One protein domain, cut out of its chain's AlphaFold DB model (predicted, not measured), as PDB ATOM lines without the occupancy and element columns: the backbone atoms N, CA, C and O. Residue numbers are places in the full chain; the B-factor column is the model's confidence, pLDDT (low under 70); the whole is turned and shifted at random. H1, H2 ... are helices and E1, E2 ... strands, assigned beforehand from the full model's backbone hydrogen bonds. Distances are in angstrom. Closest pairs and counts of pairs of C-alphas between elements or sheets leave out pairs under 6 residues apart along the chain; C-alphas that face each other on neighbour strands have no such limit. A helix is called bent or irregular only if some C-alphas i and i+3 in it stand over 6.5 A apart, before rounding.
ATOM      1  N   ARG A   5      -7.390  16.351 -39.728       91.50
ATOM      2  CA  ARG A   5      -7.978  16.034 -41.034       91.50
ATOM      3  C   ARG A   5      -9.513  16.017 -41.033       91.50
ATOM      4  O   ARG A   5     -10.130  16.226 -42.081       91.50
ATOM      5  N   TYR A   6     -10.136  15.730 -39.892       90.38
ATOM      6  CA  TYR A   6     -11.582  15.570 -39.782       90.38
ATOM      7  C   TYR A   6     -12.287  16.795 -39.207       90.38
ATOM      8  O   TYR A   6     -13.439  17.020 -39.570       90.38
ATOM      9  N   ILE A   7     -11.623  17.617 -38.390       89.50
ATOM     10  CA  ILE A   7     -12.176  18.866 -37.838       89.50
ATOM     11  C   ILE A   7     -11.849  20.019 -38.794       89.50
ATOM     12  O   ILE A   7     -10.858  20.724 -38.646       89.50
ATOM     13  N   VAL A   8     -12.678  20.184 -39.823       84.69
ATOM     14  CA  VAL A   8     -12.389  21.073 -40.968       84.69
ATOM     15  C   VAL A   8     -13.315  22.282 -41.056       84.69
ATOM     16  O   VAL A   8     -13.235  23.066 -42.005       84.69
ATOM     17  N   VAL A   9     -14.253  22.415 -40.120       87.81
ATOM     18  CA  VAL A   9     -15.253  23.478 -40.151       87.81
ATOM     19  C   VAL A   9     -14.802  24.655 -39.296       87.81
ATOM     20  O   VAL A   9     -14.610  24.528 -38.094       87.81
ATOM     21  N   SER A  10     -14.683  25.818 -39.934       90.38
ATOM     22  CA  SER A  10     -14.553  27.106 -39.256       90.38
ATOM     23  C   SER A  10     -15.939  27.729 -39.148       90.38
ATOM     24  O   SER A  10     -16.596  27.958 -40.168       90.38
ATOM     25  N   LEU A  11     -16.393  27.963 -37.917       90.44
ATOM     26  CA  LEU A  11     -17.722  28.515 -37.663       90.44
ATOM     27  C   LEU A  11     -17.851  29.969 -38.111       90.44
ATOM     28  O   LEU A  11     -18.905  30.342 -38.604       90.44
ATOM     29  N   GLU A  12     -16.776  30.751 -38.047       91.25
ATOM     30  CA  GLU A  12     -16.735  32.146 -38.520       91.25
ATOM     31  C   GLU A  12     -17.083  32.277 -40.010       91.25
ATOM     32  O   GLU A  12     -17.597  33.298 -40.453       91.25
ATOM     33  N   LYS A  13     -16.846  31.222 -40.802       90.56
ATOM     34  CA  LYS A  13     -17.213  31.185 -42.228       90.56
ATOM     35  C   LYS A  13     -18.692  30.884 -42.471       90.56
ATOM     36  O   LYS A  13     -19.137  30.953 -43.614       90.56
ATOM     37  N   ILE A  14     -19.426  30.467 -41.441       89.50
ATOM     38  CA  ILE A  14     -20.800  29.954 -41.546       89.50
ATOM     39  C   ILE A  14     -21.768  30.803 -40.717       89.50
ATOM     40  O   ILE A  14     -22.925  30.959 -41.100       89.50
ATOM     41  N   ILE A  15     -21.305  31.352 -39.595       90.19
ATOM     42  CA  ILE A  15     -22.099  32.098 -38.626       90.19
ATOM     43  C   ILE A  15     -21.480  33.487 -38.472       90.19
ATOM     44  O   ILE A  15     -20.344  33.637 -38.030       90.19
ATOM     45  N   ILE A  16     -22.259  34.498 -38.844       89.19
ATOM     46  CA  ILE A  16     -21.878  35.908 -38.746       89.19
ATOM     47  C   ILE A  16     -21.820  36.311 -37.265       89.19
ATOM     48  O   ILE A  16     -22.708  35.942 -36.498       89.19
ATOM     49  N   ASN A  17     -20.802  37.090 -36.889       88.81
ATOM     50  CA  ASN A  17     -20.596  37.638 -35.540       88.81
ATOM     51  C   ASN A  17     -20.496  36.578 -34.427       88.81
ATOM     52  O   ASN A  17     -20.858  36.835 -33.277       88.81
ATOM     53  N   ILE A  18     -20.034  35.364 -34.745       91.94
ATOM     54  CA  ILE A  18     -19.878  34.310 -33.735       91.94
ATOM     55  C   ILE A  18     -18.821  34.654 -32.674       91.94
ATOM     56  O   ILE A  18     -18.923  34.208 -31.535       91.94
ATOM     57  N   ASP A  19     -17.846  35.486 -33.028       91.12
ATOM     58  CA  ASP A  19     -16.831  36.060 -32.144       91.12
ATOM     59  C   ASP A  19     -17.430  36.942 -31.037       91.12
ATOM     60  O   ASP A  19     -16.825  37.109 -29.983       91.12
ATOM     61  N   GLN A  20     -18.650  37.446 -31.233       93.19
ATOM     62  CA  GLN A  20     -19.385  38.209 -30.221       93.19
ATOM     63  C   GLN A  20     -20.196  37.322 -29.272       93.19
ATOM     64  O   GLN A  20     -20.839  37.842 -28.364       93.19
ATOM     65  N   CYS A  21     -20.221  36.002 -29.484       95.06
ATOM     66  CA  CYS A  21     -20.993  35.059 -28.681       95.06
ATOM     67  C   CYS A  21     -20.083  34.266 -27.735       95.06
ATOM     68  O   CYS A  21     -19.064  33.709 -28.150       95.06
ATOM     69  N   TYR A  22     -20.500  34.133 -26.477       96.06
ATOM     70  CA  TYR A  22     -19.772  33.360 -25.474       96.06
ATOM     71  C   TYR A  22     -20.178  31.885 -25.492       96.06
ATOM     72  O   TYR A  22     -21.358  31.544 -25.589       96.06
ATOM     73  N   GLY A  23     -19.185  31.003 -25.430       95.06
ATOM     74  CA  GLY A  23     -19.359  29.559 -25.304       95.06
ATOM     75  C   GLY A  23     -19.332  29.108 -23.851       95.06
ATOM     76  O   GLY A  23     -20.047  28.174 -23.491       95.06
ATOM     77  N   HIS A  24     -18.564  29.794 -23.009       95.19
ATOM     78  CA  HIS A  24     -18.419  29.465 -21.598       95.19
ATOM     79  C   HIS A  24     -18.224  30.731 -20.767       95.19
ATOM     80  O   HIS A  24     -17.697  31.734 -21.253       95.19
ATOM     81  N   ARG A  25     -18.660  30.679 -19.511       92.25
ATOM     82  CA  ARG A  25     -18.448  31.739 -18.532       92.25
ATOM     83  C   ARG A  25     -18.347  31.131 -17.140       92.25
ATOM     84  O   ARG A  25     -19.278  30.456 -16.710       92.25
ATOM     85  N   ASP A  26     -17.277  31.489 -16.449       89.81
ATOM     86  CA  ASP A  26     -17.121  31.351 -15.002       89.81
ATOM     87  C   ASP A  26     -17.139  32.745 -14.348       89.81
ATOM     88  O   ASP A  26     -17.383  33.754 -15.017       89.81
ATOM     89  N   ASP A  27     -16.910  32.817 -13.037       84.75
ATOM     90  CA  ASP A  27     -16.989  34.079 -12.287       84.75
ATOM     91  C   ASP A  27     -15.974  35.130 -12.778       84.75
ATOM     92  O   ASP A  27     -16.314  36.309 -12.874       84.75
ATOM     93  N   ASP A  28     -14.774  34.694 -13.182       85.50
ATOM     94  CA  ASP A  28     -13.660  35.578 -13.565       85.50
ATOM     95  C   ASP A  28     -13.270  35.500 -15.053       85.50
ATOM     96  O   ASP A  28     -12.410  36.256 -15.515       85.50
ATOM     97  N   HIS A  29     -13.855  34.575 -15.822       89.25
ATOM     98  CA  HIS A  29     -13.427  34.307 -17.194       89.25
ATOM     99  C   HIS A  29     -14.597  34.029 -18.132       89.25
ATOM    100  O   HIS A  29     -15.579  33.385 -17.768       89.25
ATOM    101  N   GLN A  30     -14.468  34.508 -19.364       92.56
ATOM    102  CA  GLN A  30     -15.417  34.291 -20.447       92.56
ATOM    103  C   GLN A  30     -14.642  33.781 -21.653       92.56
ATOM    104  O   GLN A  30     -13.622  34.358 -22.019       92.56
ATOM    105  N   GLU A  31     -15.161  32.726 -22.268       95.31
ATOM    106  CA  GLU A  31     -14.645  32.181 -23.516       95.31
ATOM    107  C   GLU A  31     -15.670  32.454 -24.612       95.31
ATOM    108  O   GLU A  31     -16.866  32.176 -24.457       95.31
ATOM    109  N   THR A  32     -15.217  32.944 -25.760       95.69
ATOM    110  CA  THR A  32     -16.010  32.919 -26.990       95.69
ATOM    111  C   THR A  32     -16.341  31.476 -27.380       95.69
ATOM    112  O   THR A  32     -15.668  30.523 -26.984       95.69
ATOM    113  N   ILE A  33     -17.378  31.285 -28.200       96.00
ATOM    114  CA  ILE A  33     -17.715  29.950 -28.727       96.00
ATOM    115  C   ILE A  33     -16.506  29.319 -29.443       96.00
ATOM    116  O   ILE A  33     -16.271  28.117 -29.317       96.00
ATOM    117  N   ASN A  34     -15.707  30.121 -30.154       94.19
ATOM    118  CA  ASN A  34     -14.522  29.631 -30.856       94.19
ATOM    119  C   ASN A  34     -13.416  29.173 -29.897       94.19
ATOM    120  O   ASN A  34     -12.876  28.083 -30.093       94.19
ATOM    121  N   GLU A  35     -13.099  29.958 -28.865       95.19
ATOM    122  CA  GLU A  35     -12.117  29.574 -27.837       95.19
ATOM    123  C   GLU A  35     -12.544  28.286 -27.128       95.19
ATOM    124  O   GLU A  35     -11.757  27.340 -27.023       95.19
ATOM    125  N   HIS A  36     -13.825  28.200 -26.761       95.56
ATOM    126  CA  HIS A  36     -14.397  27.016 -26.133       95.56
ATOM    127  C   HIS A  36     -14.222  25.760 -27.005       95.56
ATOM    128  O   HIS A  36     -13.709  24.732 -26.563       95.56
ATOM    129  N   ILE A  37     -14.563  25.845 -28.294       94.38
ATOM    130  CA  ILE A  37     -14.423  24.722 -29.235       94.38
ATOM    131  C   ILE A  37     -12.957  24.340 -29.455       94.38
ATOM    132  O   ILE A  37     -12.652  23.149 -29.604       94.38
ATOM    133  N   GLN A  38     -12.039  25.307 -29.481       93.88
ATOM    134  CA  GLN A  38     -10.605  25.028 -29.572       93.88
ATOM    135  C   GLN A  38     -10.123  24.239 -28.350       93.88
ATOM    136  O   GLN A  38      -9.403  23.245 -28.508       93.88
ATOM    137  N   LEU A  39     -10.576  24.611 -27.151       95.56
ATOM    138  CA  LEU A  39     -10.270  23.898 -25.915       95.56
ATOM    139  C   LEU A  39     -10.866  22.480 -25.912       95.56
ATOM    140  O   LEU A  39     -10.149  21.507 -25.652       95.56
ATOM    141  N   CYS A  40     -12.135  22.326 -26.298       95.50
ATOM    142  CA  CYS A  40     -12.772  21.019 -26.477       95.50
ATOM    143  C   CYS A  40     -12.014  20.144 -27.484       95.50
ATOM    144  O   CYS A  40     -11.792  18.957 -27.244       95.50
ATOM    145  N   THR A  41     -11.570  20.729 -28.597       94.88
ATOM    146  CA  THR A  41     -10.800  20.034 -29.638       94.88
ATOM    147  C   THR A  41      -9.444  19.569 -29.112       94.88
ATOM    148  O   THR A  41      -9.034  18.436 -29.384       94.88
ATOM    149  N   LYS A  42      -8.754  20.403 -28.326       95.94
ATOM    150  CA  LYS A  42      -7.507  20.027 -27.650       95.94
ATOM    151  C   LYS A  42      -7.723  18.805 -26.754       95.94
ATOM    152  O   LYS A  42      -7.034  17.799 -26.928       95.94
ATOM    153  N   TYR A  43      -8.705  18.853 -25.855       96.31
ATOM    154  CA  TYR A  43      -8.952  17.746 -24.929       96.31
ATOM    155  C   TYR A  43      -9.472  16.486 -25.621       96.31
ATOM    156  O   TYR A  43      -9.087  15.382 -25.239       96.31
ATOM    157  N   LEU A  44     -10.263  16.614 -26.689       95.19
ATOM    158  CA  LEU A  44     -10.669  15.478 -27.516       95.19
ATOM    159  C   LEU A  44      -9.447  14.716 -28.043       95.19
ATOM    160  O   LEU A  44      -9.388  13.490 -27.929       95.19
ATOM    161  N   LYS A  45      -8.447  15.430 -28.578       94.56
ATOM    162  CA  LYS A  45      -7.202  14.820 -29.074       94.56
ATOM    163  C   LYS A  45      -6.422  14.128 -27.960       94.56
ATOM    164  O   LYS A  45      -5.938  13.010 -28.156       94.56
ATOM    165  N   GLU A  46      -6.319  14.760 -26.793       96.06
ATOM    166  CA  GLU A  46      -5.657  14.172 -25.624       96.06
ATOM    167  C   GLU A  46      -6.363  12.888 -25.168       96.06
ATOM    168  O   GLU A  46      -5.708  11.860 -24.989       96.06
ATOM    169  N   ILE A  47      -7.695  12.900 -25.073       95.38
ATOM    170  CA  ILE A  47      -8.504  11.729 -24.708       95.38
ATOM    171  C   ILE A  47      -8.327  10.604 -25.730       95.38
ATOM    172  O   ILE A  47      -8.088   9.460 -25.338       95.38
ATOM    173  N   PHE A  48      -8.384  10.908 -27.030       94.50
ATOM    174  CA  PHE A  48      -8.177   9.918 -28.090       94.50
ATOM    175  C   PHE A  48      -6.819   9.230 -27.968       94.50
ATOM    176  O   PHE A  48      -6.743   8.000 -28.044       94.50
ATOM    177  N   LYS A  49      -5.766  10.014 -27.713       93.12
ATOM    178  CA  LYS A  49      -4.407   9.509 -27.511       93.12
ATOM    179  C   LYS A  49      -4.304   8.657 -26.245       93.12
ATOM    180  O   LYS A  49      -3.839   7.521 -26.311       93.12
ATOM    181  N   LEU A  50      -4.750   9.180 -25.101       95.94
ATOM    182  CA  LEU A  50      -4.614   8.530 -23.793       95.94
ATOM    183  C   LEU A  50      -5.424   7.235 -23.696       95.94
ATOM    184  O   LEU A  50      -4.957   6.247 -23.132       95.94
ATOM    185  N   LYS A  51      -6.635   7.229 -24.257       95.19
ATOM    186  CA  LYS A  51      -7.555   6.086 -24.209       95.19
ATOM    187  C   LYS A  51      -7.450   5.181 -25.441       95.19
ATOM    188  O   LYS A  51      -8.197   4.212 -25.534       95.19
ATOM    189  N   LYS A  52      -6.527   5.471 -26.369       92.19
ATOM    190  CA  LYS A  52      -6.321   4.733 -27.630       92.19
ATOM    191  C   LYS A  52      -7.623   4.553 -28.428       92.19
ATOM    192  O   LYS A  52      -7.867   3.491 -28.996       92.19
ATOM    193  N   LEU A  53      -8.459   5.594 -28.489       94.06
ATOM    194  CA  LEU A  53      -9.789   5.522 -29.118       94.06
ATOM    195  C   LEU A  53      -9.739   5.368 -30.643       94.06
ATOM    196  O   LEU A  53     -10.753   5.057 -31.263       94.06
ATOM    197  N   ASP A  54      -8.563   5.516 -31.256       90.88
ATOM    198  CA  ASP A  54      -8.354   5.241 -32.678       90.88
ATOM    199  C   ASP A  54      -8.790   3.822 -33.075       90.88
ATOM    200  O   ASP A  54      -9.347   3.624 -34.155       90.88
ATOM    201  N   SER A  55      -8.533   2.818 -32.226       90.25
ATOM    202  CA  SER A  55      -8.938   1.433 -32.503       90.25
ATOM    203  C   SER A  55     -10.453   1.271 -32.426       90.25
ATOM    204  O   SER A  55     -11.036   0.613 -33.285       90.25
ATOM    205  N   ILE A  56     -11.097   1.934 -31.465       90.44
ATOM    206  CA  ILE A  56     -12.552   1.932 -31.304       90.44
ATOM    207  C   ILE A  56     -13.228   2.585 -32.510       90.44
ATOM    208  O   ILE A  56     -14.165   2.015 -33.069       90.44
ATOM    209  N   LEU A  57     -12.722   3.728 -32.986       88.69
ATOM    210  CA  LEU A  57     -13.279   4.365 -34.181       88.69
ATOM    211  C   LEU A  57     -13.079   3.507 -35.439       88.69
ATOM    212  O   LEU A  57     -13.968   3.438 -36.287       88.69
ATOM    213  N   LYS A  58     -11.946   2.802 -35.563       87.88
ATOM    214  CA  LYS A  58     -11.760   1.810 -36.635       87.88
ATOM    215  C   LYS A  58     -12.815   0.703 -36.554       87.88
ATOM    216  O   LYS A  58     -13.412   0.375 -37.575       87.88
ATOM    217  N   SER A  59     -13.099   0.179 -35.362       88.81
ATOM    218  CA  SER A  59     -14.160  -0.814 -35.162       88.81
ATOM    219  C   SER A  59     -15.551  -0.275 -35.514       88.81
ATOM    220  O   SER A  59     -16.333  -0.994 -36.141       88.81
ATOM    221  N   PHE A  60     -15.859   0.990 -35.203       87.12
ATOM    222  CA  PHE A  60     -17.096   1.630 -35.665       87.12
ATOM    223  C   PHE A  60     -17.159   1.736 -37.187       87.12
ATOM    224  O   PHE A  60     -18.167   1.360 -37.774       87.12
ATOM    225  N   ASN A  61     -16.078   2.150 -37.849       85.56
ATOM    226  CA  ASN A  61     -16.033   2.206 -39.311       85.56
ATOM    227  C   ASN A  61     -16.223   0.831 -39.972       85.56
ATOM    228  O   ASN A  61     -16.831   0.744 -41.035       85.56
ATOM    229  N   ILE A  62     -15.741  -0.249 -39.352       85.25
ATOM    230  CA  ILE A  62     -15.951  -1.617 -39.852       85.25
ATOM    231  C   ILE A  62     -17.406  -2.066 -39.646       85.25
ATOM    232  O   ILE A  62     -17.999  -2.662 -40.542       85.25
ATOM    233  N   SER A  63     -17.978  -1.792 -38.471       86.62
ATOM    234  CA  SER A  63     -19.315  -2.270 -38.089       86.62
ATOM    235  C   SER A  63     -20.447  -1.426 -38.680       86.62
ATOM    236  O   SER A  63     -21.325  -1.965 -39.349       86.62
ATOM    237  N   LEU A  64     -20.411  -0.109 -38.472       82.50
ATOM    238  CA  LEU A  64     -21.413   0.850 -38.951       82.50
ATOM    239  C   LEU A  64     -21.186   1.244 -40.412       82.50
ATOM    240  O   LEU A  64     -22.134   1.573 -41.117       82.50
ATOM    241  N   GLY A  65     -19.937   1.197 -40.879       79.94
ATOM    242  CA  GLY A  65     -19.578   1.526 -42.257       79.94
ATOM    243  C   GLY A  65     -19.642   0.346 -43.225       79.94
ATOM    244  O   GLY A  65     -19.149   0.459 -44.349       79.94
ATOM    245  N   LYS A  66     -20.220  -0.798 -42.828       83.50
ATOM    246  CA  LYS A  66     -20.383  -1.951 -43.721       83.50
ATOM    247  C   LYS A  66     -21.241  -1.549 -44.926       83.50
ATOM    248  O   LYS A  66     -22.401  -1.186 -44.776       83.50
ATOM    249  N   GLY A  67     -20.662  -1.628 -46.124       81.94
ATOM    250  CA  GLY A  67     -21.312  -1.211 -47.371       81.94
ATOM    251  C   GLY A  67     -21.106   0.261 -47.750       81.94
ATOM    252  O   GLY A  67     -21.556   0.665 -48.817       81.94
ATOM    253  N   LEU A  68     -20.404   1.056 -46.932       84.62
ATOM    254  CA  LEU A  68     -19.950   2.388 -47.338       84.62
ATOM    255  C   LEU A  68     -18.692   2.288 -48.211       84.62
ATOM    256  O   LEU A  68     -17.788   1.496 -47.923       84.62
ATOM    257  N   SER A  69     -18.617   3.146 -49.232       87.75
ATOM    258  CA  SER A  69     -17.366   3.405 -49.950       87.75
ATOM    259  C   SER A  69     -16.338   4.060 -49.023       87.75
ATOM    260  O   SER A  69     -16.662   4.492 -47.909       87.75
ATOM    261  N   ASP A  70     -15.094   4.171 -49.477       86.50
ATOM    262  CA  ASP A  70     -14.057   4.835 -48.692       86.50
ATOM    263  C   ASP A  70     -14.349   6.336 -48.518       86.50
ATOM    264  O   ASP A  70     -14.143   6.874 -47.430       86.50
ATOM    265  N   GLU A  71     -14.969   6.991 -49.506       87.56
ATOM    266  CA  GLU A  71     -15.504   8.353 -49.364       87.56
ATOM    267  C   GLU A  71     -16.634   8.420 -48.331       87.56
ATOM    268  O   GLU A  71     -16.730   9.386 -47.574       87.56
ATOM    269  N   GLY A  72     -17.486   7.392 -48.275       87.75
ATOM    270  CA  GLY A  72     -18.551   7.279 -47.281       87.75
ATOM    271  C   GLY A  72     -18.005   7.169 -45.855       87.75
ATOM    272  O   GLY A  72     -18.478   7.876 -44.965       87.75
ATOM    273  N   LYS A  73     -16.971   6.347 -45.642       87.75
ATOM    274  CA  LYS A  73     -16.274   6.231 -44.346       87.75
ATOM    275  C   LYS A  73     -15.552   7.528 -43.974       87.75
ATOM    276  O   LYS A  73     -15.605   7.963 -42.826       87.75
ATOM    277  N   GLU A  74     -14.929   8.193 -44.946       89.12
ATOM    278  CA  GLU A  74     -14.300   9.499 -44.734       89.12
ATOM    279  C   GLU A  74     -15.339  10.560 -44.334       89.12
ATOM    280  O   GLU A  74     -15.105  11.349 -43.415       89.12
ATOM    281  N   MET A  75     -16.511  10.568 -44.978       90.00
ATOM    282  CA  MET A  75     -17.617  11.451 -44.602       90.00
ATOM    283  C   MET A  75     -18.175  11.100 -43.218       90.00
ATOM    284  O   MET A  75     -18.441  12.012 -42.443       90.00
ATOM    285  N   PHE A  76     -18.285   9.817 -42.861       90.44
ATOM    286  CA  PHE A  76     -18.670   9.401 -41.509       90.44
ATOM    287  C   PHE A  76     -17.715   9.963 -40.447       90.44
ATOM    288  O   PHE A  76     -18.170  10.572 -39.480       90.44
ATOM    289  N   ASN A  77     -16.400   9.852 -40.651       91.44
ATOM    290  CA  ASN A  77     -15.418  10.416 -39.721       91.44
ATOM    291  C   ASN A  77     -15.542  11.946 -39.620       91.44
ATOM    292  O   ASN A  77     -15.495  12.491 -38.519       91.44
ATOM    293  N   LYS A  78     -15.769  12.648 -40.742       92.94
ATOM    294  CA  LYS A  78     -16.037  14.099 -40.732       92.94
ATOM    295  C   LYS A  78     -17.303  14.428 -39.946       92.94
ATOM    296  O   LYS A  78     -17.274  15.345 -39.130       92.94
ATOM    297  N   LEU A  79     -18.394  13.699 -40.170       93.19
ATOM    298  CA  LEU A  79     -19.642  13.874 -39.430       93.19
ATOM    299  C   LEU A  79     -19.400  13.696 -37.929       93.19
ATOM    300  O   LEU A  79     -19.737  14.592 -37.160       93.19
ATOM    301  N   PHE A  80     -18.756  12.596 -37.538       93.06
ATOM    302  CA  PHE A  80     -18.455  12.279 -36.147       93.06
ATOM    303  C   PHE A  80     -17.601  13.363 -35.485       93.06
ATOM    304  O   PHE A  80     -18.001  13.919 -34.469       93.06
ATOM    305  N   PHE A  81     -16.453  13.716 -36.066       94.38
ATOM    306  CA  PHE A  81     -15.537  14.657 -35.425       94.38
ATOM    307  C   PHE A  81     -16.076  16.078 -35.367       94.38
ATOM    308  O   PHE A  81     -15.904  16.727 -34.345       94.38
ATOM    309  N   ASN A  82     -16.784  16.557 -36.393       94.94
ATOM    310  CA  ASN A  82     -17.349  17.906 -36.332       94.94
ATOM    311  C   ASN A  82     -18.531  18.006 -35.361       94.94
ATOM    312  O   ASN A  82     -18.967  19.120 -35.095       94.94
ATOM    313  N   THR A  83     -19.020  16.916 -34.755       95.06
ATOM    314  CA  THR A  83     -19.934  17.063 -33.608       95.06
ATOM    315  C   THR A  83     -19.310  17.936 -32.517       95.06
ATOM    316  O   THR A  83     -20.013  18.779 -31.974       95.06
ATOM    317  N   ILE A  84     -17.988  17.857 -32.288       95.50
ATOM    318  CA  ILE A  84     -17.293  18.722 -31.321       95.50
ATOM    319  C   ILE A  84     -17.372  20.200 -31.710       95.50
ATOM    320  O   ILE A  84     -17.570  21.054 -30.855       95.50
ATOM    321  N   THR A  85     -17.282  20.513 -33.001       95.06
ATOM    322  CA  THR A  85     -17.375  21.886 -33.506       95.06
ATOM    323  C   THR A  85     -18.791  22.426 -33.384       95.06
ATOM    324  O   THR A  85     -18.977  23.609 -33.140       95.06
ATOM    325  N   PHE A  86     -19.805  21.578 -33.557       96.31
ATOM    326  CA  PHE A  86     -21.190  22.037 -33.618       96.31
ATOM    327  C   PHE A  86     -21.965  21.919 -32.305       96.31
ATOM    328  O   PHE A  86     -22.991  22.586 -32.195       96.31
ATOM    329  N   HIS A  87     -21.517  21.117 -31.330       96.06
ATOM    330  CA  HIS A  87     -22.320  20.765 -30.146       96.06
ATOM    331  C   HIS A  87     -22.866  21.978 -29.382       96.06
ATOM    332  O   HIS A  87     -24.006  21.943 -28.923       96.06
ATOM    333  N   ASP A  88     -22.109  23.073 -29.374       96.00
ATOM    334  CA  ASP A  88     -22.440  24.317 -28.682       96.00
ATOM    335  C   ASP A  88     -22.714  25.502 -29.614       96.00
ATOM    336  O   ASP A  88     -22.901  26.628 -29.161       96.00
ATOM    337  N   THR A  89     -22.824  25.275 -30.925       95.62
ATOM    338  CA  THR A  89     -23.158  26.355 -31.877       95.62
ATOM    339  C   THR A  89     -24.509  26.999 -31.604       95.62
ATOM    340  O   THR A  89     -24.682  28.184 -31.849       95.62
ATOM    341  N   GLY A  90     -25.464  26.267 -31.039       95.50
ATOM    342  CA  GLY A  90     -26.749  26.803 -30.617       95.50
ATOM    343  C   GLY A  90     -26.659  27.772 -29.440       95.50
ATOM    344  O   GLY A  90     -27.648  28.444 -29.147       95.50
ATOM    345  N   LYS A  91     -25.494  27.915 -28.789       96.00
ATOM    346  CA  LYS A  91     -25.279  28.952 -27.774       96.00
ATOM    347  C   LYS A  91     -25.375  30.353 -28.372       96.00
ATOM    348  O   LYS A  91     -25.614  31.270 -27.604       96.00
ATOM    349  N   ILE A  92     -25.311  30.528 -29.699       94.31
ATOM    350  CA  ILE A  92     -25.610  31.808 -30.379       94.31
ATOM    351  C   ILE A  92     -27.043  32.308 -30.151       94.31
ATOM    352  O   ILE A  92     -27.356  33.447 -30.484       94.31
ATOM    353  N   ASN A  93     -27.936  31.455 -29.639       93.62
ATOM    354  CA  ASN A  93     -29.292  31.839 -29.288       93.62
ATOM    355  C   ASN A  93     -29.268  33.069 -28.357       93.62
ATOM    356  O   ASN A  93     -28.728  32.964 -27.253       93.62
ATOM    357  N   PRO A  94     -29.887  34.201 -28.743       92.44
ATOM    358  CA  PRO A  94     -29.869  35.420 -27.937       92.44
ATOM    359  C   PRO A  94     -30.408  35.225 -26.517       92.44
ATOM    360  O   PRO A  94     -29.887  35.820 -25.579       92.44
ATOM    361  N   VAL A  95     -31.402  34.345 -26.338       93.75
ATOM    362  CA  VAL A  95     -31.951  34.014 -25.013       93.75
ATOM    363  C   VAL A  95     -30.916  33.259 -24.180       93.75
ATOM    364  O   VAL A  95     -30.720  33.567 -23.011       93.75
ATOM    365  N   PHE A  96     -30.174  32.321 -24.779       95.06
ATOM    366  CA  PHE A  96     -29.087  31.629 -24.080       95.06
ATOM    367  C   PHE A  96     -27.944  32.588 -23.711       95.06
ATOM    368  O   PHE A  96     -27.442  32.556 -22.588       95.06
ATOM    369  N   GLN A  97     -27.544  33.458 -24.640       94.88
ATOM    370  CA  GLN A  97     -26.489  34.443 -24.406       94.88
ATOM    371  C   GLN A  97     -26.859  35.436 -23.297       94.88
ATOM    372  O   GLN A  97     -26.019  35.752 -22.457       94.88
ATOM    373  N   ASN A  98     -28.111  35.889 -23.250       92.38
ATOM    374  CA  ASN A  98     -28.595  36.747 -22.176       92.38
ATOM    375  C   ASN A  98     -28.652  35.988 -20.840       92.38
ATOM    376  O   ASN A  98     -27.982  36.359 -19.878       92.38
ATOM    377  N   ASP A  99     -29.377  34.872 -20.800       91.25
ATOM    378  CA  ASP A  99     -29.752  34.220 -19.542       91.25
ATOM    379  C   ASP A  99     -28.617  33.404 -18.913       91.25
ATOM    380  O   ASP A  99     -28.571  33.237 -17.693       91.25
ATOM    381  N   LYS A 100     -27.729  32.830 -19.736       93.12
ATOM    382  CA  LYS A 100     -26.656  31.930 -19.279       93.12
ATOM    383  C   LYS A 100     -25.286  32.571 -19.366       93.12
ATOM    384  O   LYS A 100     -24.473  32.358 -18.473       93.12
ATOM    385  N   MET A 101     -25.032  33.369 -20.401       94.25
ATOM    386  CA  MET A 101     -23.724  33.997 -20.591       94.25
ATOM    387  C   MET A 101     -23.662  35.435 -20.054       94.25
ATOM    388  O   MET A 101     -22.566  35.902 -19.764       94.25
ATOM    389  N   ASN A 102     -24.796  36.112 -19.813       92.38
ATOM    390  CA  ASN A 102     -24.863  37.546 -19.471       92.38
ATOM    391  C   ASN A 102     -24.076  38.412 -20.466       92.38
ATOM    392  O   ASN A 102     -23.283  39.270 -20.080       92.38
ATOM    393  N   ASN A 103     -24.247  38.126 -21.756       93.25
ATOM    394  CA  ASN A 103     -23.538  38.816 -22.821       93.25
ATOM    395  C   ASN A 103     -24.174  40.194 -23.108       93.25
ATOM    396  O   ASN A 103     -25.287  40.236 -23.641       93.25
ATOM    397  N   PRO A 104     -23.479  41.322 -22.850       87.94
ATOM    398  CA  PRO A 104     -24.052  42.657 -23.021       87.94
ATOM    399  C   PRO A 104     -24.429  43.007 -24.465       87.94
ATOM    400  O   PRO A 104     -25.298  43.852 -24.678       87.94
ATOM    401  N   VAL A 105     -23.813  42.356 -25.462       84.88
ATOM    402  CA  VAL A 105     -24.127  42.564 -26.888       84.88
ATOM    403  C   VAL A 105     -25.595  42.230 -27.187       84.88
ATOM    404  O   VAL A 105     -26.211  42.835 -28.062       84.88
ATOM    405  N   MET A 106     -26.188  41.316 -26.416       85.19
ATOM    406  CA  MET A 106     -27.559  40.843 -26.623       85.19
ATOM    407  C   MET A 106     -28.622  41.784 -26.061       85.19
ATOM    408  O   MET A 106     -29.782  41.663 -26.447       85.19
ATOM    409  N   ASN A 107     -28.244  42.756 -25.224       80.38
ATOM    410  CA  ASN A 107     -29.173  43.722 -24.625       80.38
ATOM    411  C   ASN A 107     -29.911  44.577 -25.671       80.38
ATOM    412  O   ASN A 107     -30.933  45.188 -25.368       80.38
ATOM    413  N   TYR A 108     -29.392  44.626 -26.900       79.00
ATOM    414  CA  TYR A 108     -29.968  45.369 -28.020       79.00
ATOM    415  C   TYR A 108     -30.822  44.498 -28.956       79.00
ATOM    416  O   TYR A 108     -31.395  45.012 -29.919       79.00
ATOM    417  N   LEU A 109     -30.914  43.190 -28.700       81.75
ATOM    418  CA  LEU A 109     -31.720  42.258 -29.484       81.75
ATOM    419  C   LEU A 109     -33.077  42.018 -28.816       81.75
ATOM    420  O   LEU A 109     -33.173  41.862 -27.605       81.75
ATOM    421  N   ASN A 110     -34.128  41.916 -29.629       83.50
ATOM    422  CA  ASN A 110     -35.475  41.551 -29.183       83.50
ATOM    423  C   ASN A 110     -35.832  40.152 -29.715       83.50
ATOM    424  O   ASN A 110     -36.459  40.053 -30.776       83.50
ATOM    425  N   PRO A 111     -35.410  39.062 -29.042       83.81
ATOM    426  CA  PRO A 111     -35.760  37.716 -29.475       83.81
ATOM    427  C   PRO A 111     -37.279  37.477 -29.391       83.81
ATOM    428  O   PRO A 111     -37.976  38.120 -28.601       83.81
ATOM    429  N   PRO A 112     -37.825  36.535 -30.184       85.12
ATOM    430  CA  PRO A 112     -39.225  36.140 -30.073       85.12
ATOM    431  C   PRO A 112     -39.575  35.705 -28.644       85.12
ATOM    432  O   PRO A 112     -38.832  34.946 -28.029       85.12
ATOM    433  N   LYS A 113     -40.746  36.116 -28.140       81.38
ATOM    434  CA  LYS A 113     -41.171  35.860 -26.746       81.38
ATOM    435  C   LYS A 113     -41.202  34.381 -26.336       81.38
ATOM    436  O   LYS A 113     -41.091  34.087 -25.156       81.38
ATOM    437  N   ASN A 114     -41.356  33.471 -27.298       84.56
ATOM    438  CA  ASN A 114     -41.452  32.027 -27.059       84.56
ATOM    439  C   ASN A 114     -40.167  31.276 -27.452       84.56
ATOM    440  O   ASN A 114     -40.203  30.062 -27.643       84.56
ATOM    441  N   LEU A 115     -39.051  31.983 -27.658       85.88
ATOM    442  CA  LEU A 115     -37.776  31.344 -27.963       85.88
ATOM    443  C   LEU A 115     -37.180  30.751 -26.679       85.88
ATOM    444  O   LEU A 115     -36.813  31.476 -25.763       85.88
ATOM    445  N   GLU A 116     -37.080  29.427 -26.617       89.56
ATOM    446  CA  GLU A 116     -36.427  28.727 -25.505       89.56
ATOM    447  C   GLU A 116     -34.899  28.842 -25.595       89.56
ATOM    448  O   GLU A 116     -34.339  28.928 -26.686       89.56
ATOM    449  N   SER A 117     -34.201  28.749 -24.459       90.62
ATOM    450  CA  SER A 117     -32.732  28.775 -24.383       90.62
ATOM    451  C   SER A 117     -32.065  27.424 -24.706       90.62
ATOM    452  O   SER A 117     -30.937  27.177 -24.283       90.62
ATOM    453  N   ASP A 118     -32.752  26.488 -25.366       93.56
ATOM    454  CA  ASP A 118     -32.217  25.142 -25.609       93.56
ATOM    455  C   ASP A 118     -31.166  25.156 -26.732       93.56
ATOM    456  O   ASP A 118     -31.464  24.972 -27.916       93.56
ATOM    457  N   HIS A 119     -29.912  25.402 -26.345       94.94
ATOM    458  CA  HIS A 119     -28.785  25.438 -27.276       94.94
ATOM    459  C   HIS A 119     -28.560  24.083 -27.954       94.94
ATOM    460  O   HIS A 119     -28.211  24.056 -29.127       94.94
ATOM    461  N   SER A 120     -28.808  22.965 -27.266       96.19
ATOM    462  CA  SER A 120     -28.526  21.629 -27.801       96.19
ATOM    463  C   SER A 120     -29.393  21.306 -29.023       96.19
ATOM    464  O   SER A 120     -28.891  20.815 -30.041       96.19
ATOM    465  N   LYS A 121     -30.683  21.677 -28.980       95.25
ATOM    466  CA  LYS A 121     -31.598  21.551 -30.124       95.25
ATOM    467  C   LYS A 121     -31.144  22.424 -31.290       95.25
ATOM    468  O   LYS A 121     -31.061  21.941 -32.419       95.25
ATOM    469  N   LEU A 122     -30.829  23.696 -31.032       95.19
ATOM    470  CA  LEU A 122     -30.398  24.617 -32.085       95.19
ATOM    471  C   LEU A 122     -29.068  24.174 -32.721       95.19
ATOM    472  O   LEU A 122     -28.960  24.168 -33.947       95.19
ATOM    473  N   SER A 123     -28.106  23.714 -31.918       96.50
ATOM    474  CA  SER A 123     -26.854  23.111 -32.388       96.50
ATOM    475  C   SER A 123     -27.102  21.959 -33.360       96.50
ATOM    476  O   SER A 123     -26.501  21.905 -34.434       96.50
ATOM    477  N   ALA A 124     -28.028  21.054 -33.020       96.38
ATOM    478  CA  ALA A 124     -28.376  19.926 -33.878       96.38
ATOM    479  C   ALA A 124     -28.972  20.384 -35.221       96.38
ATOM    480  O   ALA A 124     -28.592  19.858 -36.270       96.38
ATOM    481  N   TYR A 125     -29.851  21.393 -35.221       94.56
ATOM    482  CA  TYR A 125     -30.402  21.956 -36.459       94.56
ATOM    483  C   TYR A 125     -29.329  22.594 -37.344       94.56
ATOM    484  O   TYR A 125     -29.309  22.335 -38.550       94.56
ATOM    485  N   ILE A 126     -28.418  23.383 -36.766       94.50
ATOM    486  CA  ILE A 126     -27.310  24.015 -37.498       94.50
ATOM    487  C   ILE A 126     -26.399  22.939 -38.107       94.50
ATOM    488  O   ILE A 126     -26.081  22.989 -39.299       94.50
ATOM    489  N   TYR A 127     -26.033  21.924 -37.318       95.94
ATOM    490  CA  TYR A 127     -25.224  20.792 -37.770       95.94
ATOM    491  C   TYR A 127     -25.870  20.050 -38.948       95.94
ATOM    492  O   TYR A 127     -25.227  19.828 -39.981       95.94
ATOM    493  N   LEU A 128     -27.155  19.698 -38.826       95.00
ATOM    494  CA  LEU A 128     -27.900  19.024 -39.888       95.00
ATOM    495  C   LEU A 128     -28.003  19.902 -41.138       95.00
ATOM    496  O   LEU A 128     -27.765  19.411 -42.240       95.00
ATOM    497  N   GLY A 129     -28.297  21.196 -40.987       92.94
ATOM    498  CA  GLY A 129     -28.361  22.144 -42.100       92.94
ATOM    499  C   GLY A 129     -27.054  22.203 -42.898       92.94
ATOM    500  O   GLY A 129     -27.075  22.136 -44.129       92.94
ATOM    501  N   HIS A 130     -25.911  22.235 -42.208       92.31
ATOM    502  CA  HIS A 130     -24.590  22.229 -42.841       92.31
ATOM    503  C   HIS A 130     -24.296  20.924 -43.590       92.31
ATOM    504  O   HIS A 130     -23.877  20.938 -44.751       92.31
ATOM    505  N   TYR A 131     -24.519  19.775 -42.947       92.56
ATOM    506  CA  TYR A 131     -24.110  18.486 -43.506       92.56
ATOM    507  C   TYR A 131     -25.089  17.887 -44.507       92.56
ATOM    508  O   TYR A 131     -24.645  17.229 -45.448       92.56
ATOM    509  N   LEU A 132     -26.395  18.134 -44.383       91.12
ATOM    510  CA  LEU A 132     -27.370  17.646 -45.362       91.12
ATOM    511  C   LEU A 132     -27.087  18.203 -46.761       91.12
ATOM    512  O   LEU A 132     -27.243  17.480 -47.745       91.12
ATOM    513  N   ASN A 133     -26.615  19.448 -46.859       81.62
ATOM    514  CA  ASN A 133     -26.209  20.038 -48.134       81.62
ATOM    515  C   ASN A 133     -24.994  19.310 -48.730       81.62
ATOM    516  O   ASN A 133     -25.048  18.869 -49.878       81.62
ATOM    517  N   LYS A 134     -23.955  19.058 -47.926       83.06
ATOM    518  CA  LYS A 134     -22.758  18.309 -48.356       83.06
ATOM    519  C   LYS A 134     -23.070  16.860 -48.748       83.06
ATOM    520  O   LYS A 134     -22.521  16.335 -49.714       83.06
ATOM    521  N   LEU A 135     -23.977  16.202 -48.025       86.19
ATOM    522  CA  LEU A 135     -24.402  14.831 -48.323       86.19
ATOM    523  C   LEU A 135     -25.189  14.739 -49.638       86.19
ATOM    524  O   LEU A 135     -25.045  13.761 -50.374       86.19
ATOM    525  N   LYS A 136     -25.999  15.754 -49.969       82.69
ATOM    526  CA  LYS A 136     -26.690  15.829 -51.267       82.69
ATOM    527  C   LYS A 136     -25.700  15.923 -52.429       82.69
ATOM    528  O   LYS A 136     -25.930  15.300 -53.462       82.69
ATOM    529  N   GLU A 137     -24.608  16.665 -52.269       78.25
ATOM    530  CA  GLU A 137     -23.558  16.777 -53.289       78.25
ATOM    531  C   GLU A 137     -22.816  15.455 -53.502       78.25
ATOM    532  O   GLU A 137     -22.649  15.031 -54.644       78.25
ATOM    533  N   LEU A 138     -22.474  14.743 -52.423       76.81
ATOM    534  CA  LEU A 138     -21.866  13.408 -52.505       76.81
ATOM    535  C   LEU A 138     -22.729  12.414 -53.291       76.81
ATOM    536  O   LEU A 138     -22.218  11.707 -54.157       76.81
ATOM    537  N   LYS A 139     -24.048  12.388 -53.047       69.62
ATOM    538  CA  LYS A 139     -24.964  11.521 -53.809       69.62
ATOM    539  C   LYS A 139     -24.958  11.835 -55.307       69.62
ATOM    540  O   LYS A 139     -25.031  10.911 -56.107       69.62
ATOM    541  N   LYS A 140     -24.845  13.108 -55.702       60.97
ATOM    542  CA  LYS A 140     -24.797  13.496 -57.125       60.97
ATOM    543  C   LYS A 140     -23.531  13.012 -57.830       60.97
ATOM    544  O   LYS A 140     -23.587  12.743 -59.023       60.97
ATOM    545  N   VAL A 141     -22.408  12.902 -57.119       56.59
ATOM    546  CA  VAL A 141     -21.144  12.396 -57.685       56.59
ATOM    547  C   VAL A 141     -21.219  10.890 -57.955       56.59
ATOM    548  O   VAL A 141     -20.680  10.429 -58.953       56.59
ATOM    549  N   ILE A 142     -21.941  10.142 -57.114       54.50
ATOM    550  CA  ILE A 142     -22.077   8.681 -57.226       54.50
ATOM    551  C   ILE A 142     -23.067   8.270 -58.338       54.50
ATOM    552  O   ILE A 142     -22.953   7.178 -58.880       54.50
ATOM    553  N   VAL A 143     -24.016   9.138 -58.714       48.84
ATOM    554  CA  VAL A 143     -25.088   8.840 -59.695       48.84
ATOM    555  C   VAL A 143     -24.840   9.510 -61.060       48.84
ATOM    556  O   VAL A 143     -25.775   9.823 -61.792       48.84
ATOM    557  N   LYS A 144     -23.582   9.760 -61.437       43.28
ATOM    558  CA  LYS A 144     -23.267  10.153 -62.819       43.28
ATOM    559  C   LYS A 144     -23.203   8.902 -63.701       43.28
ATOM    560  O   LYS A 144     -22.172   8.238 -63.734       43.28
TER     561      LYS A 144
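What this domain is: This is residues 5 to 144 of the 145 residues of an uncharacterized protein of Erysipelatoclostridium ramosum (UniProt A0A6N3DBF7). Three long helices fan out from one region: H1 and H3 meet as a V whose open end is spanned by H2, and H7 runs back beside H3, with residues 139 to 144 sticking out. Where the fan starts, the short helices H4, H5 and H6 and a small hairpin, E1 and E2, make a head, while unnamed residues 5 to 21 lead from beside H3 to E1. The printed part has 140 residues and is mostly helix: two named strands, in an antiparallel sheet of order E1 - E2, come before seven named helices, H1 to H7. It is only just loose, close to compact, with a radius of gyration of the C-alphas of 17.6 A and spans of 50 by 40 by 24 A.

How they stand to each other: After residues 5 to 21, look at E1, residues 22 to 25, and E2, residues 30 to 32: this hairpin is antiparallel, with N 23 and O 31 at 2.8 A and N 31 and O 24 at 2.9 A, within hydrogen-bond range. H1, residues 33 to 50, is close to but not clearly touching H2, residues 53 to 63, about perpendicular at 88 degrees; their closest C-alphas, of Phe 48 and Asp 54, are 6.6 A apart. With residues 37 to 41 alone, H1 touches H3, residues 70 to 86, at a steep tilt of 56 degrees, opposite ways; the closest C-alphas, of Ile 37 and Thr 85, are 5.9 A apart. H7, residues 119 to 142, touches H3 with residues 123 to 131 alone, at a shallow tilt of 19 degrees, opposite ways; the C-alphas of Phe 86 and Ser 123, the closest, are 5.9 A apart. H7 also touches H4, residues 89 to 92, closest at the C-alphas of Gly 90 and Ser 123, 4.1 A. H5, residues 94 to 101, touches H6, residues 104 to 108, closest at the C-alphas of Pro 94 and Met 106, 6.0 A; H6 and H7 are apart. Every O i to N i+4 pair is within hydrogen-bond range in H1, H2 and H5, against 11 of 13 in H3, 18 of 20 in H7 and 0 of 1 in H6, where 1 of 2 O i to N i+3 pairs is; H4 is too short for an i+4 pair.

Where its parts are: Find C-alpha 22, where E1 begins, at (-19.772, 33.360, -25.474). From C-alpha 33 at (-17.715, 29.950, -28.727), H1 runs 25.6 A; H2 covers 15.2 A and H3 24.0 A, with a kink of 27 degrees near residue 80. H4, H5 and H6 follow; H6 is only just irregular, with C-alphas 105 and 108 6.6 A apart. H7 runs 35.0 A to C-alpha 142 at (-22.077, 8.681, -57.226).

The domain as a whole: The two C-alphas farthest apart, of Asp 27 and Lys 144, are 56.3 A apart. The printed part has no cut, and no link is long. Low confidence, pLDDT under 70, marks residues 139 to 144.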